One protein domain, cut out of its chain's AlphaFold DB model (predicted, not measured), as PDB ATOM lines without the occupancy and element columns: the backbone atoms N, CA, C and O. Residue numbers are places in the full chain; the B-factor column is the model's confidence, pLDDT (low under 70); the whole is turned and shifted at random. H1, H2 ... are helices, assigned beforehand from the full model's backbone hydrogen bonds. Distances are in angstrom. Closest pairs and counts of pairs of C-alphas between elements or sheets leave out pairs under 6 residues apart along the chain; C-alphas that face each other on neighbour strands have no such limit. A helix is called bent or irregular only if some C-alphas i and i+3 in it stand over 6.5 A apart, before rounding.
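AT A GLANCE: This is residues 111 to 169 and 181 to 228 of the 270 residues of the protein "E3 ubiquitin-protein ligase" of Puccinia graminis f. sp. tritici (strain CRL 75-36-700-3 / race SCCL) (UniProt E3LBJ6). H2, H3 and H4 make a U, with H2 and H4 as its arms and H3 across one end, and the long helix H5 runs over the gap between the arms. H6 folds back beside H4, on the side away from H2, and the short H1 lies at the end of the U away from H3. The printed part has 107 residues with six named helices, H1 to H6 in order, and no named strand; the class is all helix. It is only just compact, close to loose, with a radius of gyration of the C-alphas of 15.1 A, and spans 47 by 33 by 19 A.

HOW THE PARTS SIT: H1, residues 119 to 122, is close to but not clearly touching H5, residues 183 to 207; the closest C-alphas, of Phe 121 and Thr 186, are 7.0 A apart. H2, residues 126 to 137, touches residues 193 to 204 alone of H5, closest at the C-alphas of Asn 134 and Leu 197, 6.8 A, at a shallow tilt of 3 degrees, the same way. H3, residues 140 to 148, touches residues 204 to 205 alone of H5, about perpendicular at 83 degrees; the closest C-alphas, of Gln 143 and Cys 204, are 5.0 A apart. H4, residues 151 to 161, is apart from H2. H4 is close to but not clearly touching H5, with the closest C-alphas, of Leu 160 and Leu 194, 7.5 A apart, at a shallow tilt of 18 degrees, opposite ways. H6, residues 210 to 225, touches H4 with residues 216 to 223 alone, closest at the C-alphas of Leu 153 and Ala 216, 7.2 A, at a shallow tilt of 27 degrees, the same way. H3 and H6 only just touch, with 3 pairs of C-alphas within 8 A, and only at their ends; the closest, of Cys 147 and Glu 212, are 6.2 A apart. Every O i to N i+4 pair is within hydrogen-bond range in H2, H3 and H4, against 18 of 21 in H5 and 10 of 12 in H6; H1 is too short for such a pair.

IN THESE COORDINATES: H1 begins at C-alpha 119, (30.840, -37.671, -17.364). H2 is 16.6 A long, H3 12.6 A and H4 15.1 A. H5 is 38.5 A long from C-alpha 183 at (20.318, -40.604, -21.748), and only just irregular: C-alphas 204 and 207 are 6.9 A apart. H6, 22.7 A long, ends at C-alpha 225, (20.326, -25.985, -44.953).

THE WHOLE: The C-alphas farthest apart, of Ser 181 and Glu 211, are 46.7 A apart. Residues 170 to 180, in the link from H4 to H5, are not printed; C-alphas 169 and 181 are 10.4 A apart across this cut. The links printed whole are tight. The mean pLDDT of the printed part is 84.0; residues 111 to 112, 120, 169, 181 and 227 to 228 are under 70.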
ATOM      1  N   ASN A 111      34.921 -37.521 -33.204       53.78
ATOM      2  CA  ASN A 111      33.600 -37.419 -32.596       53.78
ATOM      3  C   ASN A 111      33.191 -35.954 -32.416       53.78
ATOM      4  O   ASN A 111      33.238 -35.383 -31.326       53.78
ATOM      5  N   ARG A 112      32.685 -35.354 -33.498       64.88
ATOM      6  CA  ARG A 112      32.073 -34.011 -33.481       64.88
ATOM      7  C   ARG A 112      30.734 -33.939 -32.726       64.88
ATOM      8  O   ARG A 112      30.092 -32.897 -32.749       64.88
ATOM      9  N   GLN A 113      30.292 -35.017 -32.072       72.31
ATOM     10  CA  GLN A 113      28.982 -35.109 -31.420       72.31
ATOM     11  C   GLN A 113      29.088 -35.311 -29.908       72.31
ATOM     12  O   GLN A 113      29.923 -36.054 -29.389       72.31
ATOM     13  N   ILE A 114      28.178 -34.666 -29.187       77.94
ATOM     14  CA  ILE A 114      28.078 -34.764 -27.736       77.94
ATOM     15  C   ILE A 114      27.365 -36.052 -27.320       77.94
ATOM     16  O   ILE A 114      26.254 -36.346 -27.753       77.94
ATOM     17  N   ILE A 115      27.984 -36.779 -26.385       78.12
ATOM     18  CA  ILE A 115      27.436 -37.997 -25.781       78.12
ATOM     19  C   ILE A 115      26.716 -37.632 -24.466       78.12
ATOM     20  O   ILE A 115      27.390 -37.293 -23.486       78.12
ATOM     21  N   PRO A 116      25.374 -37.746 -24.373       74.75
ATOM     22  CA  PRO A 116      24.608 -37.380 -23.169       74.75
ATOM     23  C   PRO A 116      24.941 -38.215 -21.936       74.75
ATOM     24  O   PRO A 116      24.715 -37.793 -20.805       74.75
ATOM     25  N   GLU A 117      25.489 -39.409 -22.138       73.75
ATOM     26  CA  GLU A 117      25.950 -40.271 -21.053       73.75
ATOM     27  C   GLU A 117      27.353 -39.923 -20.550       73.75
ATOM     28  O   GLU A 117      27.822 -40.519 -19.578       73.75
ATOM     29  N   GLY A 118      28.026 -38.958 -21.180       74.88
ATOM     30  CA  GLY A 118      29.361 -38.528 -20.798       74.88
ATOM     31  C   GLY A 118      29.426 -37.988 -19.367       74.88
ATOM     32  O   GLY A 118      28.469 -37.438 -18.811       74.88
ATOM     33  N   MET A 119      30.609 -38.080 -18.758       70.19
ATOM     34  CA  MET A 119      30.840 -37.671 -17.364       70.19
ATOM     35  C   MET A 119      30.605 -36.173 -17.107       70.19
ATOM     36  O   MET A 119      30.410 -35.768 -15.955       70.19
ATOM     37  N   ALA A 120      30.644 -35.331 -18.142       67.31
ATOM     38  CA  ALA A 120      30.278 -33.917 -18.052       67.31
ATOM     39  C   ALA A 120      28.771 -33.733 -17.786       67.31
ATOM     40  O   ALA A 120      28.372 -32.853 -17.019       67.31
ATOM     41  N   PHE A 121      27.945 -34.617 -18.344       76.50
ATOM     42  CA  PHE A 121      26.491 -34.520 -18.298       76.50
ATOM     43  C   PHE A 121      25.872 -35.313 -17.149       76.50
ATOM     44  O   PHE A 121      24.983 -34.787 -16.478       76.50
ATOM     45  N   ARG A 122      26.421 -36.493 -16.811       70.88
ATOM     46  CA  ARG A 122      25.992 -37.284 -15.633       70.88
ATOM     47  C   ARG A 122      26.019 -36.479 -14.331       70.88
ATOM     48  O   ARG A 122      25.132 -36.613 -13.496       70.88
ATOM     49  N   HIS A 123      27.007 -35.597 -14.181       76.88
ATOM     50  CA  HIS A 123      27.162 -34.749 -12.996       76.88
ATOM     51  C   HIS A 123      26.499 -33.376 -13.126       76.88
ATOM     52  O   HIS A 123      26.773 -32.502 -12.309       76.88
ATOM     53  N   LYS A 124      25.675 -33.144 -14.159       79.06
ATOM     54  CA  LYS A 124      24.999 -31.855 -14.378       79.06
ATOM     55  C   LYS A 124      25.971 -30.658 -14.434       79.06
ATOM     56  O   LYS A 124      25.591 -29.526 -14.162       79.06
ATOM     57  N   ARG A 125      27.233 -30.873 -14.825       80.19
ATOM     58  CA  ARG A 125      28.239 -29.793 -14.881       80.19
ATOM     59  C   ARG A 125      27.986 -28.818 -16.030       80.19
ATOM     60  O   ARG A 125      28.392 -27.665 -15.948       80.19
ATOM     61  N   TYR A 126      27.246 -29.249 -17.053       82.44
ATOM     62  CA  TYR A 126      26.836 -28.402 -18.174       82.44
ATOM     63  C   TYR A 126      25.976 -27.202 -17.748       82.44
ATOM     64  O   TYR A 126      26.021 -26.175 -18.415       82.44
ATOM     65  N   TYR A 127      25.230 -27.280 -16.637       82.62
ATOM     66  CA  TYR A 127      24.418 -26.147 -16.175       82.62
ATOM     67  C   TYR A 127      25.269 -24.913 -15.874       82.62
ATOM     68  O   TYR A 127      24.841 -23.808 -16.191       82.62
ATOM     69  N   HIS A 128      26.469 -25.095 -15.313       86.19
ATOM     70  CA  HIS A 128      27.391 -23.987 -15.075       86.19
ATOM     71  C   HIS A 128      27.842 -23.361 -16.394       86.19
ATOM     72  O   HIS A 128      27.775 -22.150 -16.528       86.19
ATOM     73  N   LEU A 129      28.184 -24.171 -17.401       86.38
ATOM     74  CA  LEU A 129      28.571 -23.664 -18.720       86.38
ATOM     75  C   LEU A 129      27.465 -22.803 -19.348       86.38
ATOM     76  O   LEU A 129      27.717 -21.667 -19.732       86.38
ATOM     77  N   PHE A 130      26.231 -23.311 -19.417       86.38
ATOM     78  CA  PHE A 130      25.120 -22.543 -19.991       86.38
ATOM     79  C   PHE A 130      24.767 -21.307 -19.154       86.38
ATOM     80  O   PHE A 130      24.364 -20.291 -19.713       86.38
ATOM     81  N   HIS A 131      24.918 -21.370 -17.829       87.50
ATOM     82  CA  HIS A 131      24.726 -20.210 -16.961       87.50
ATOM     83  C   HIS A 131      25.752 -19.108 -17.256       87.50
ATOM     84  O   HIS A 131      25.359 -17.963 -17.470       87.50
ATOM     85  N   GLU A 132      27.039 -19.457 -17.324       89.31
ATOM     86  CA  GLU A 132      28.107 -18.509 -17.653       89.31
ATOM     87  C   GLU A 132      27.922 -17.916 -19.057       89.31
ATOM     88  O   GLU A 132      28.015 -16.703 -19.225       89.31
ATOM     89  N   LEU A 133      27.566 -18.733 -20.057       89.06
ATOM     90  CA  LEU A 133      27.271 -18.239 -21.407       89.06
ATOM     91  C   LEU A 133      26.120 -17.225 -21.403       89.06
ATOM     92  O   LEU A 133      26.246 -16.155 -21.993       89.06
ATOM     93  N   ASN A 134      25.024 -17.517 -20.699       87.19
ATOM     94  CA  ASN A 134      23.903 -16.582 -20.594       87.19
ATOM     95  C   ASN A 134      24.313 -15.276 -19.897       87.19
ATOM     96  O   ASN A 134      23.866 -14.202 -20.302       87.19
ATOM     97  N   LEU A 135      25.173 -15.347 -18.876       87.19
ATOM     98  CA  LEU A 135      25.681 -14.164 -18.183       87.19
ATOM     99  C   LEU A 135      26.534 -13.294 -19.116       87.19
ATOM    100  O   LEU A 135      26.334 -12.081 -19.172       87.19
ATOM    101  N   VAL A 136      27.434 -13.909 -19.887       88.69
ATOM    102  CA  VAL A 136      28.271 -13.205 -20.870       88.69
ATOM    103  C   VAL A 136      27.408 -12.543 -21.948       88.69
ATOM    104  O   VAL A 136      27.576 -11.353 -22.217       88.69
ATOM    105  N   LEU A 137      26.427 -13.265 -22.497       87.00
ATOM    106  CA  LEU A 137      25.493 -12.743 -23.505       87.00
ATOM    107  C   LEU A 137      24.549 -11.657 -22.965       87.00
ATOM    108  O   LEU A 137      23.975 -10.901 -23.745       87.00
ATOM    109  N   SER A 138      24.388 -11.544 -21.645       87.44
ATOM    110  CA  SER A 138      23.589 -10.476 -21.030       87.44
ATOM    111  C   SER A 138      24.310  -9.121 -21.018       87.44
ATOM    112  O   SER A 138      23.676  -8.089 -20.795       87.44
ATOM    113  N   SER A 139      25.627  -9.097 -21.242       91.12
ATOM    114  CA  SER A 139      26.411  -7.860 -21.252       91.12
ATOM    115  C   SER A 139      26.197  -7.068 -22.541       91.12
ATOM    116  O   SER A 139      26.445  -7.568 -23.636       91.12
ATOM    117  N   ALA A 140      25.823  -5.792 -22.420       87.50
ATOM    118  CA  ALA A 140      25.552  -4.925 -23.569       87.50
ATOM    119  C   ALA A 140      26.752  -4.774 -24.525       87.50
ATOM    120  O   ALA A 140      26.566  -4.683 -25.735       87.50
ATOM    121  N   GLY A 141      27.984  -4.773 -23.999       88.75
ATOM    122  CA  GLY A 141      29.191  -4.696 -24.827       88.75
ATOM    123  C   GLY A 141      29.401  -5.950 -25.678       88.75
ATOM    124  O   GLY A 141      29.773  -5.849 -26.841       88.75
ATOM    125  N   VAL A 142      29.087  -7.123 -25.122       89.25
ATOM    126  CA  VAL A 142      29.172  -8.405 -25.838       89.25
ATOM    127  C   VAL A 142      28.086  -8.494 -26.905       89.25
ATOM    128  O   VAL A 142      28.371  -8.890 -28.026       89.25
ATOM    129  N   GLN A 143      26.861  -8.066 -26.591       91.12
ATOM    130  CA  GLN A 143      25.766  -8.020 -27.568       91.12
ATOM    131  C   GLN A 143      26.127  -7.150 -28.775       91.12
ATOM    132  O   GLN A 143      25.884  -7.550 -29.907       91.12
ATOM    133  N   LYS A 144      26.758  -5.992 -28.539       89.38
ATOM    134  CA  LYS A 144      27.240  -5.113 -29.609       89.38
ATOM    135  C   LYS A 144      28.329  -5.785 -30.451       89.38
ATOM    136  O   LYS A 144      28.222  -5.783 -31.669       89.38
ATOM    137  N   ALA A 145      29.310  -6.421 -29.808       89.25
ATOM    138  CA  ALA A 145      30.376  -7.147 -30.504       89.25
ATOM    139  C   ALA A 145      29.848  -8.316 -31.361       89.25
ATOM    140  O   ALA A 145      30.364  -8.569 -32.445       89.25
ATOM    141  N   ILE A 146      28.791  -9.001 -30.908       90.25
ATOM    142  CA  ILE A 146      28.131 -10.076 -31.667       90.25
ATOM    143  C   ILE A 146      27.487  -9.551 -32.954       90.25
ATOM    144  O   ILE A 146      27.502 -10.250 -33.962       90.25
ATOM    145  N   CYS A 147      26.900  -8.352 -32.917       89.06
ATOM    146  CA  CYS A 147      26.272  -7.745 -34.091       89.06
ATOM    147  C   CYS A 147      27.306  -7.203 -35.087       89.06
ATOM    148  O   CYS A 147      27.072  -7.260 -36.290       89.06
ATOM    149  N   GLU A 148      28.443  -6.708 -34.591       88.88
ATOM    150  CA  GLU A 148      29.528  -6.168 -35.419       88.88
ATOM    151  C   GLU A 148      30.304  -7.258 -36.174       88.88
ATOM    152  O   GLU A 148      30.733  -7.031 -37.304       88.88
ATOM    153  N   ASP A 149      30.481  -8.441 -35.574       89.81
ATOM    154  CA  ASP A 149      31.289  -9.519 -36.150       89.81
ATOM    155  C   ASP A 149      30.531 -10.852 -36.247       89.81
ATOM    156  O   ASP A 149      30.225 -11.521 -35.251       89.81
ATOM    157  N   VAL A 150      30.307 -11.280 -37.494       89.31
ATOM    158  CA  VAL A 150      29.601 -12.513 -37.859       89.31
ATOM    159  C   VAL A 150      30.349 -13.792 -37.456       89.31
ATOM    160  O   VAL A 150      29.736 -14.864 -37.390       89.31
ATOM    161  N   GLU A 151      31.645 -13.727 -37.146       90.12
ATOM    162  CA  GLU A 151      32.408 -14.888 -36.663       90.12
ATOM    163  C   GLU A 151      31.857 -15.423 -35.332       90.12
ATOM    164  O   GLU A 151      31.859 -16.636 -35.089       90.12
ATOM    165  N   HIS A 152      31.266 -14.558 -34.502       90.56
ATOM    166  CA  HIS A 152      30.571 -14.978 -33.283       90.56
ATOM    167  C   HIS A 152      29.339 -15.837 -33.594       90.56
ATOM    168  O   HIS A 152      29.080 -16.831 -32.910       90.56
ATOM    169  N   LEU A 153      28.599 -15.498 -34.656       90.62
ATOM    170  CA  LEU A 153      27.460 -16.290 -35.120       90.62
ATOM    171  C   LEU A 153      27.919 -17.645 -35.670       90.62
ATOM    172  O   LEU A 153      27.330 -18.669 -35.324       90.62
ATOM    173  N   LYS A 154      28.994 -17.685 -36.464       89.00
ATOM    174  CA  LYS A 154      29.574 -18.952 -36.951       89.00
ATOM    175  C   LYS A 154      30.054 -19.833 -35.801       89.00
ATOM    176  O   LYS A 154      29.803 -21.035 -35.799       89.00
ATOM    177  N   THR A 155      30.675 -19.234 -34.788       89.06
ATOM    178  CA  THR A 155      31.107 -19.938 -33.574       89.06
ATOM    179  C   THR A 155      29.917 -20.549 -32.838       89.06
ATOM    180  O   THR A 155      29.984 -21.709 -32.426       89.06
ATOM    181  N   LEU A 156      28.804 -19.816 -32.721       88.75
ATOM    182  CA  LEU A 156      27.575 -20.364 -32.152       88.75
ATOM    183  C   LEU A 156      27.034 -21.523 -32.994       88.75
ATOM    184  O   LEU A 156      26.688 -22.554 -32.432       88.75
ATOM    185  N   ILE A 157      26.965 -21.377 -34.318       87.88
ATOM    186  CA  ILE A 157      26.486 -22.435 -35.221       87.88
ATOM    187  C   ILE A 157      27.340 -23.698 -35.059       87.88
ATOM    188  O   ILE A 157      26.799 -24.783 -34.851       87.88
ATOM    189  N   ASN A 158      28.666 -23.553 -35.050       85.06
ATOM    190  CA  ASN A 158      29.594 -24.657 -34.820       85.06
ATOM    191  C   ASN A 158      29.388 -25.288 -33.439       85.06
ATOM    192  O   ASN A 158      29.365 -26.510 -33.318       85.06
ATOM    193  N   PHE A 159      29.162 -24.484 -32.401       87.00
ATOM    194  CA  PHE A 159      28.836 -24.996 -31.073       87.00
ATOM    195  C   PHE A 159      27.509 -25.769 -31.056       87.00
ATOM    196  O   PHE A 159      27.449 -26.857 -30.487       87.00
ATOM    197  N   LEU A 160      26.454 -25.250 -31.693       87.00
ATOM    198  CA  LEU A 160      25.152 -25.918 -31.797       87.00
ATOM    199  C   LEU A 160      25.250 -27.229 -32.591       87.00
ATOM    200  O   LEU A 160      24.582 -28.198 -32.230       87.00
ATOM    201  N   SER A 161      26.120 -27.281 -33.605       82.06
ATOM    202  CA  SER A 161      26.364 -28.487 -34.402       82.06
ATOM    203  C   SER A 161      26.823 -29.673 -33.545       82.06
ATOM    204  O   SER A 161      26.408 -30.801 -33.799       82.06
ATOM    205  N   LEU A 162      27.540 -29.427 -32.438       82.50
ATOM    206  CA  LEU A 162      27.981 -30.477 -31.507       82.50
ATOM    207  C   LEU A 162      26.819 -31.232 -30.845       82.50
ATOM    208  O   LEU A 162      26.985 -32.360 -30.380       82.50
ATOM    209  N   PHE A 163      25.650 -30.598 -30.757       82.56
ATOM    210  CA  PHE A 163      24.447 -31.162 -30.148       82.56
ATOM    211  C   PHE A 163      23.451 -31.687 -31.184       82.56
ATOM    212  O   PHE A 163      22.395 -32.206 -30.807       82.56
ATOM    213  N   THR A 164      23.756 -31.551 -32.478       77.44
ATOM    214  CA  THR A 164      22.969 -32.206 -33.525       77.44
ATOM    215  C   THR A 164      23.098 -33.716 -33.377       77.44
ATOM    216  O   THR A 164      24.098 -34.223 -32.869       77.44
ATOM    217  N   ASN A 165      22.041 -34.441 -33.754       72.06
ATOM    218  CA  ASN A 165      22.026 -35.905 -33.718       72.06
ATOM    219  C   ASN A 165      22.272 -36.516 -32.318       72.06
ATOM    220  O   ASN A 165      22.614 -37.690 -32.189       72.06
ATOM    221  N   MET A 166      22.100 -35.732 -31.249       74.25
ATOM    222  CA  MET A 166      22.334 -36.176 -29.881       74.25
ATOM    223  C   MET A 166      21.327 -37.268 -29.489       74.25
ATOM    224  O   MET A 166      20.118 -37.037 -29.495       74.25
ATOM    225  N   ASN A 167      21.837 -38.429 -29.065       76.06
ATOM    226  CA  ASN A 167      21.059 -39.612 -28.667       76.06
ATOM    227  C   ASN A 167      20.259 -40.279 -29.821       76.06
ATOM    228  O   ASN A 167      19.026 -40.355 -29.738       76.06
ATOM    229  N   PRO A 168      20.931 -40.803 -30.871       70.44
ATOM    230  CA  PRO A 168      20.274 -41.560 -31.936       70.44
ATOM    231  C   PRO A 168      19.616 -42.824 -31.379       70.44
ATOM    232  O   PRO A 168      20.274 -43.674 -30.779       70.44
ATOM    233  N   ASN A 169      18.314 -42.987 -31.614       66.69
ATOM    234  CA  ASN A 169      17.641 -44.244 -31.301       66.69
ATOM    235  C   ASN A 169      17.946 -45.261 -32.406       66.69
ATOM    236  O   ASN A 169      17.414 -45.158 -33.510       66.69
ATOM    237  N   SER A 181      18.357 -46.632 -21.803       67.62
ATOM    238  CA  SER A 181      19.189 -45.669 -21.076       67.62
ATOM    239  C   SER A 181      18.425 -44.369 -20.798       67.62
ATOM    240  O   SER A 181      17.755 -43.842 -21.688       67.62
ATOM    241  N   ASP A 182      18.593 -43.801 -19.598       74.94
ATOM    242  CA  ASP A 182      18.078 -42.477 -19.208       74.94
ATOM    243  C   ASP A 182      18.783 -41.305 -19.920       74.94
ATOM    244  O   ASP A 182      18.500 -40.133 -19.647       74.94
ATOM    245  N   ALA A 183      19.672 -41.589 -20.879       79.69
ATOM    246  CA  ALA A 183      20.318 -40.604 -21.748       79.69
ATOM    247  C   ALA A 183      19.326 -39.615 -22.382       79.69
ATOM    248  O   ALA A 183      19.647 -38.436 -22.548       79.69
ATOM    249  N   TRP A 184      18.101 -40.068 -22.669       82.12
ATOM    250  CA  TRP A 184      17.038 -39.231 -23.227       82.12
ATOM    251  C   TRP A 184      16.656 -38.057 -22.310       82.12
ATOM    252  O   TRP A 184      16.367 -36.971 -22.813       82.12
ATOM    253  N   VAL A 185      16.692 -38.233 -20.981       85.00
ATOM    254  CA  VAL A 185      16.373 -37.169 -20.010       85.00
ATOM    255  C   VAL A 185      17.412 -36.061 -20.099       85.00
ATOM    256  O   VAL A 185      17.090 -34.872 -20.133       85.00
ATOM    257  N   THR A 186      18.681 -36.450 -20.150       85.81
ATOM    258  CA  THR A 186      19.803 -35.524 -20.278       85.81
ATOM    259  C   THR A 186      19.774 -34.807 -21.622       85.81
ATOM    260  O   THR A 186      19.871 -33.581 -21.651       85.81
ATOM    261  N   ALA A 187      19.575 -35.547 -22.714       85.38
ATOM    262  CA  ALA A 187      19.459 -34.988 -24.056       85.38
ATOM    263  C   ALA A 187      18.326 -33.951 -24.131       85.38
ATOM    264  O   ALA A 187      18.549 -32.820 -24.553       85.38
ATOM    265  N   PHE A 188      17.145 -34.285 -23.608       86.94
ATOM    266  CA  PHE A 188      16.005 -33.371 -23.557       86.94
ATOM    267  C   PHE A 188      16.308 -32.093 -22.757       86.94
ATOM    268  O   PHE A 188      16.040 -30.980 -23.216       86.94
ATOM    269  N   ASN A 189      16.911 -32.232 -21.574       89.31
ATOM    270  CA  ASN A 189      17.284 -31.081 -20.752       89.31
ATOM    271  C   ASN A 189      18.333 -30.189 -21.434       89.31
ATOM    272  O   ASN A 189      18.277 -28.967 -21.279       89.31
ATOM    273  N   LEU A 190      19.270 -30.773 -22.183       88.56
ATOM    274  CA  LEU A 190      20.245 -30.030 -22.980       88.56
ATOM    275  C   LEU A 190      19.566 -29.256 -24.109       88.56
ATOM    276  O   LEU A 190      19.830 -28.065 -24.254       88.56
ATOM    277  N   THR A 191      18.628 -29.872 -24.830       89.38
ATOM    278  CA  THR A 191      17.844 -29.190 -25.873       89.38
ATOM    279  C   THR A 191      17.108 -27.963 -25.330       89.38
ATOM    280  O   THR A 191      17.087 -26.922 -25.984       89.38
ATOM    281  N   ILE A 192      16.571 -28.028 -24.106       90.31
ATOM    282  CA  ILE A 192      15.952 -26.860 -23.455       90.31
ATOM    283  C   ILE A 192      16.974 -25.737 -23.226       90.31
ATOM    284  O   ILE A 192      16.646 -24.566 -23.432       90.31
ATOM    285  N   GLN A 193      18.190 -26.059 -22.776       90.06
ATOM    286  CA  GLN A 193      19.227 -25.043 -22.555       90.06
ATOM    287  C   GLN A 193      19.722 -24.438 -23.870       90.06
ATOM    288  O   GLN A 193      19.886 -23.223 -23.944       90.06
ATOM    289  N   LEU A 194      19.864 -25.250 -24.919       91.00
ATOM    290  CA  LEU A 194      20.204 -24.775 -26.262       91.00
ATOM    291  C   LEU A 194      19.135 -23.824 -26.804       91.00
ATOM    292  O   LEU A 194      19.464 -22.742 -27.273       91.00
ATOM    293  N   ALA A 195      17.851 -24.163 -26.660       91.00
ATOM    294  CA  ALA A 195      16.761 -23.292 -27.101       91.00
ATOM    295  C   ALA A 195      16.779 -21.928 -26.389       91.00
ATOM    296  O   ALA A 195      16.556 -20.892 -27.020       91.00
ATOM    297  N   LYS A 196      17.077 -21.911 -25.082       90.50
ATOM    298  CA  LYS A 196      17.254 -20.663 -24.324       90.50
ATOM    299  C   LYS A 196      18.440 -19.860 -24.845       90.50
ATOM    300  O   LYS A 196      18.288 -18.661 -25.054       90.50
ATOM    301  N   LEU A 197      19.574 -20.517 -25.082       91.38
ATOM    302  CA  LEU A 197      20.776 -19.880 -25.609       91.38
ATOM    303  C   LEU A 197      20.511 -19.237 -26.977       91.38
ATOM    304  O   LEU A 197      20.812 -18.063 -27.163       91.38
ATOM    305  N   CYS A 198      19.874 -19.964 -27.902       91.44
ATOM    306  CA  CYS A 198      19.507 -19.439 -29.220       91.44
ATOM    307  C   CYS A 198      18.585 -18.221 -29.115       91.44
ATOM    308  O   CYS A 198      18.764 -17.247 -29.841       91.44
ATOM    309  N   LYS A 199      17.613 -18.256 -28.193       90.81
ATOM    310  CA  LYS A 199      16.728 -17.115 -27.949       90.81
ATOM    311  C   LYS A 199      17.516 -15.893 -27.466       90.81
ATOM    312  O   LYS A 199      17.361 -14.825 -28.045       90.81
ATOM    313  N   PHE A 200      18.373 -16.056 -26.457       89.69
ATOM    314  CA  PHE A 200      19.217 -14.971 -25.940       89.69
ATOM    315  C   PHE A 200      20.151 -14.403 -27.012       89.69
ATOM    316  O   PHE A 200      20.304 -13.190 -27.128       89.69
ATOM    317  N   PHE A 201      20.741 -15.268 -27.834       91.25
ATOM    318  CA  PHE A 201      21.596 -14.828 -28.930       91.25
ATOM    319  C   PHE A 201      20.808 -14.043 -29.988       91.25
ATOM    320  O   PHE A 201      21.259 -13.001 -30.447       91.25
ATOM    321  N   GLY A 202      19.592 -14.484 -30.323       90.31
ATOM    322  CA  GLY A 202      18.695 -13.734 -31.205       90.31
ATOM    323  C   GLY A 202      18.287 -12.372 -30.631       90.31
ATOM    324  O   GLY A 202      18.197 -11.396 -31.372       90.31
ATOM    325  N   GLU A 203      18.105 -12.269 -29.311       90.31
ATOM    326  CA  GLU A 203      17.806 -10.999 -28.633       90.31
ATOM    327  C   GLU A 203      18.954  -9.975 -28.752       90.31
ATOM    328  O   GLU A 203      18.684  -8.771 -28.738       90.31
ATOM    329  N   CYS A 204      20.204 -10.412 -28.965       89.50
ATOM    330  CA  CYS A 204      21.343  -9.514 -29.217       89.50
ATOM    331  C   CYS A 204      21.119  -8.657 -30.475       89.50
ATOM    332  O   CYS A 204      21.441  -7.469 -30.485       89.50
ATOM    333  N   TYR A 205      20.460  -9.221 -31.492       90.06
ATOM    334  CA  TYR A 205      20.156  -8.531 -32.747       90.06
ATOM    335  C   TYR A 205      18.939  -7.596 -32.664       90.06
ATOM    336  O   TYR A 205      18.629  -6.909 -33.633       90.06
ATOM    337  N   SER A 206      18.255  -7.505 -31.515       88.69
ATOM    338  CA  SER A 206      17.082  -6.625 -31.350       88.69
ATOM    339  C   SER A 206      17.392  -5.135 -31.538       88.69
ATOM    340  O   SER A 206      16.498  -4.362 -31.877       88.69
ATOM    341  N   LYS A 207      18.651  -4.733 -31.317       85.12
ATOM    342  CA  LYS A 207      19.152  -3.356 -31.472       85.12
ATOM    343  C   LYS A 207      20.225  -3.229 -32.563       85.12
ATOM    344  O   LYS A 207      20.884  -2.194 -32.626       85.12
ATOM    345  N   ALA A 208      20.432  -4.278 -33.361       88.12
ATOM    346  CA  ALA A 208      21.415  -4.284 -34.442       88.12
ATOM    347  C   ALA A 208      20.974  -3.391 -35.605       88.12
ATOM    348  O   ALA A 208      19.782  -3.096 -35.761       88.12
ATOM    349  N   SER A 209      21.926  -2.987 -36.446       91.19
ATOM    350  CA  SER A 209      21.569  -2.318 -37.692       91.19
ATOM    351  C   SER A 209      20.886  -3.306 -38.659       91.19
ATOM    352  O   SER A 209      21.142  -4.515 -38.614       91.19
ATOM    353  N   PRO A 210      20.010  -2.830 -39.564       90.69
ATOM    354  CA  PRO A 210      19.376  -3.701 -40.554       90.69
ATOM    355  C   PRO A 210      20.389  -4.424 -41.451       90.69
ATOM    356  O   PRO A 210      20.140  -5.547 -41.883       90.69
ATOM    357  N   GLU A 211      21.536  -3.797 -41.721       91.00
ATOM    358  CA  GLU A 211      22.598  -4.357 -42.560       91.00
ATOM    359  C   GLU A 211      23.290  -5.542 -41.876       91.00
ATOM    360  O   GLU A 211      23.373  -6.623 -42.463       91.00
ATOM    361  N   GLU A 212      23.691  -5.373 -40.612       89.50
ATOM    362  CA  GLU A 212      24.263  -6.440 -39.774       89.50
ATOM    363  C   GLU A 212      23.310  -7.636 -39.681       89.50
ATOM    364  O   GLU A 212      23.711  -8.791 -39.848       89.50
ATOM    365  N   PHE A 213      22.017  -7.364 -39.491       91.25
ATOM    366  CA  PHE A 213      21.002  -8.409 -39.416       91.25
ATOM    367  C   PHE A 213      20.866  -9.194 -40.729       91.25
ATOM    368  O   PHE A 213      20.789 -10.425 -40.713       91.25
ATOM    369  N   VAL A 214      20.878  -8.518 -41.883       92.25
ATOM    370  CA  VAL A 214      20.820  -9.190 -43.192       92.25
ATOM    371  C   VAL A 214      22.057 -10.063 -43.419       92.25
ATOM    372  O   VAL A 214      21.920 -11.185 -43.913       92.25
ATOM    373  N   VAL A 215      23.249  -9.592 -43.042       92.06
ATOM    374  CA  VAL A 215      24.492 -10.380 -43.127       92.06
ATOM    375  C   VAL A 215      24.422 -11.618 -42.230       92.06
ATOM    376  O   VAL A 215      24.750 -12.724 -42.677       92.06
ATOM    377  N   ALA A 216      23.920 -11.467 -41.004       90.44
ATOM    378  CA  ALA A 216      23.718 -12.577 -40.078       90.44
ATOM    379  C   ALA A 216      22.757 -13.632 -40.652       90.44
ATOM    380  O   ALA A 216      23.089 -14.817 -40.685       90.44
ATOM    381  N   VAL A 217      21.601 -13.223 -41.190       91.31
ATOM    382  CA  VAL A 217      20.624 -14.150 -41.793       91.31
ATOM    383  C   VAL A 217      21.201 -14.856 -43.022       91.31
ATOM    384  O   VAL A 217      21.043 -16.070 -43.157       91.31
ATOM    385  N   ARG A 218      21.912 -14.130 -43.895       92.06
ATOM    386  CA  ARG A 218      22.581 -14.712 -45.073       92.06
ATOM    387  C   ARG A 218      23.652 -15.736 -44.705       92.06
ATOM    388  O   ARG A 218      23.915 -16.623 -45.506       92.06
ATOM    389  N   THR A 219      24.238 -15.627 -43.516       89.44
ATOM    390  CA  THR A 219      25.211 -16.598 -42.998       89.44
ATOM    391  C   THR A 219      24.520 -17.774 -42.305       89.44
ATOM    392  O   THR A 219      24.952 -18.912 -42.443       89.44
ATOM    393  N   LEU A 220      23.427 -17.521 -41.582       90.31
ATOM    394  CA  LEU A 220      22.699 -18.541 -40.828       90.31
ATOM    395  C   LEU A 220      21.955 -19.530 -41.735       90.31
ATOM    396  O   LEU A 220      21.990 -20.732 -41.484       90.31
ATOM    397  N   VAL A 221      21.252 -19.032 -42.757       88.62
ATOM    398  CA  VAL A 221      20.367 -19.861 -43.595       88.62
ATOM    399  C   VAL A 221      21.125 -20.979 -44.319       88.62
ATOM    400  O   VAL A 221      20.681 -22.122 -44.209       88.62
ATOM    401  N   PRO A 222      22.266 -20.724 -44.995       86.62
ATOM    402  CA  PRO A 222      23.044 -21.790 -45.619       86.62
ATOM    403  C   PRO A 222      23.515 -22.833 -44.607       86.62
ATOM    404  O   PRO A 222      23.364 -24.021 -44.855       86.62
ATOM    405  N   SER A 223      23.984 -22.407 -43.431       81.94
ATOM    406  CA  SER A 223      24.458 -23.327 -42.393       81.94
ATOM    407  C   SER A 223      23.355 -24.187 -41.769       81.94
ATOM    408  O   SER A 223      23.658 -25.216 -41.183       81.94
ATOM    409  N   LEU A 224      22.086 -23.779 -41.845       75.44
ATOM    410  CA  LEU A 224      20.942 -24.602 -41.419       75.44
ATOM    411  C   LEU A 224      20.451 -25.551 -42.517       75.44
ATOM    412  O   LEU A 224      19.763 -26.525 -42.223       75.44
ATOM    413  N   MET A 225      20.733 -25.218 -43.775       75.44
ATOM    414  CA  MET A 225      20.326 -25.985 -44.953       75.44
ATOM    415  C   MET A 225      21.442 -26.910 -45.452       75.44
ATOM    416  O   MET A 225      21.250 -27.584 -46.460       75.44
ATOM    417  N   ASP A 226      22.592 -26.918 -44.778       70.19
ATOM    418  CA  ASP A 226      23.745 -27.725 -45.144       70.19
ATOM    419  C   ASP A 226      23.388 -29.221 -45.081       70.19
ATOM    420  O   ASP A 226      23.071 -29.721 -43.999       70.19
ATOM    421  N   PRO A 227      23.411 -29.947 -46.214       56.62
ATOM    422  CA  PRO A 227      23.126 -31.377 -46.241       56.62
ATOM    423  C   PRO A 227      24.169 -32.212 -45.484       56.62
ATOM    424  O   PRO A 227      23.878 -33.363 -45.168       56.62
ATOM    425  N   GLU A 228      25.350 -31.662 -45.164       56.59
ATOM    426  CA  GLU A 228      26.318 -32.320 -44.276       56.59
ATOM    427  C   GLU A 228      25.904 -32.279 -42.795       56.59
ATOM    428  O   GLU A 228      26.455 -33.032 -41.985       56.59
TER     429      GLU A 228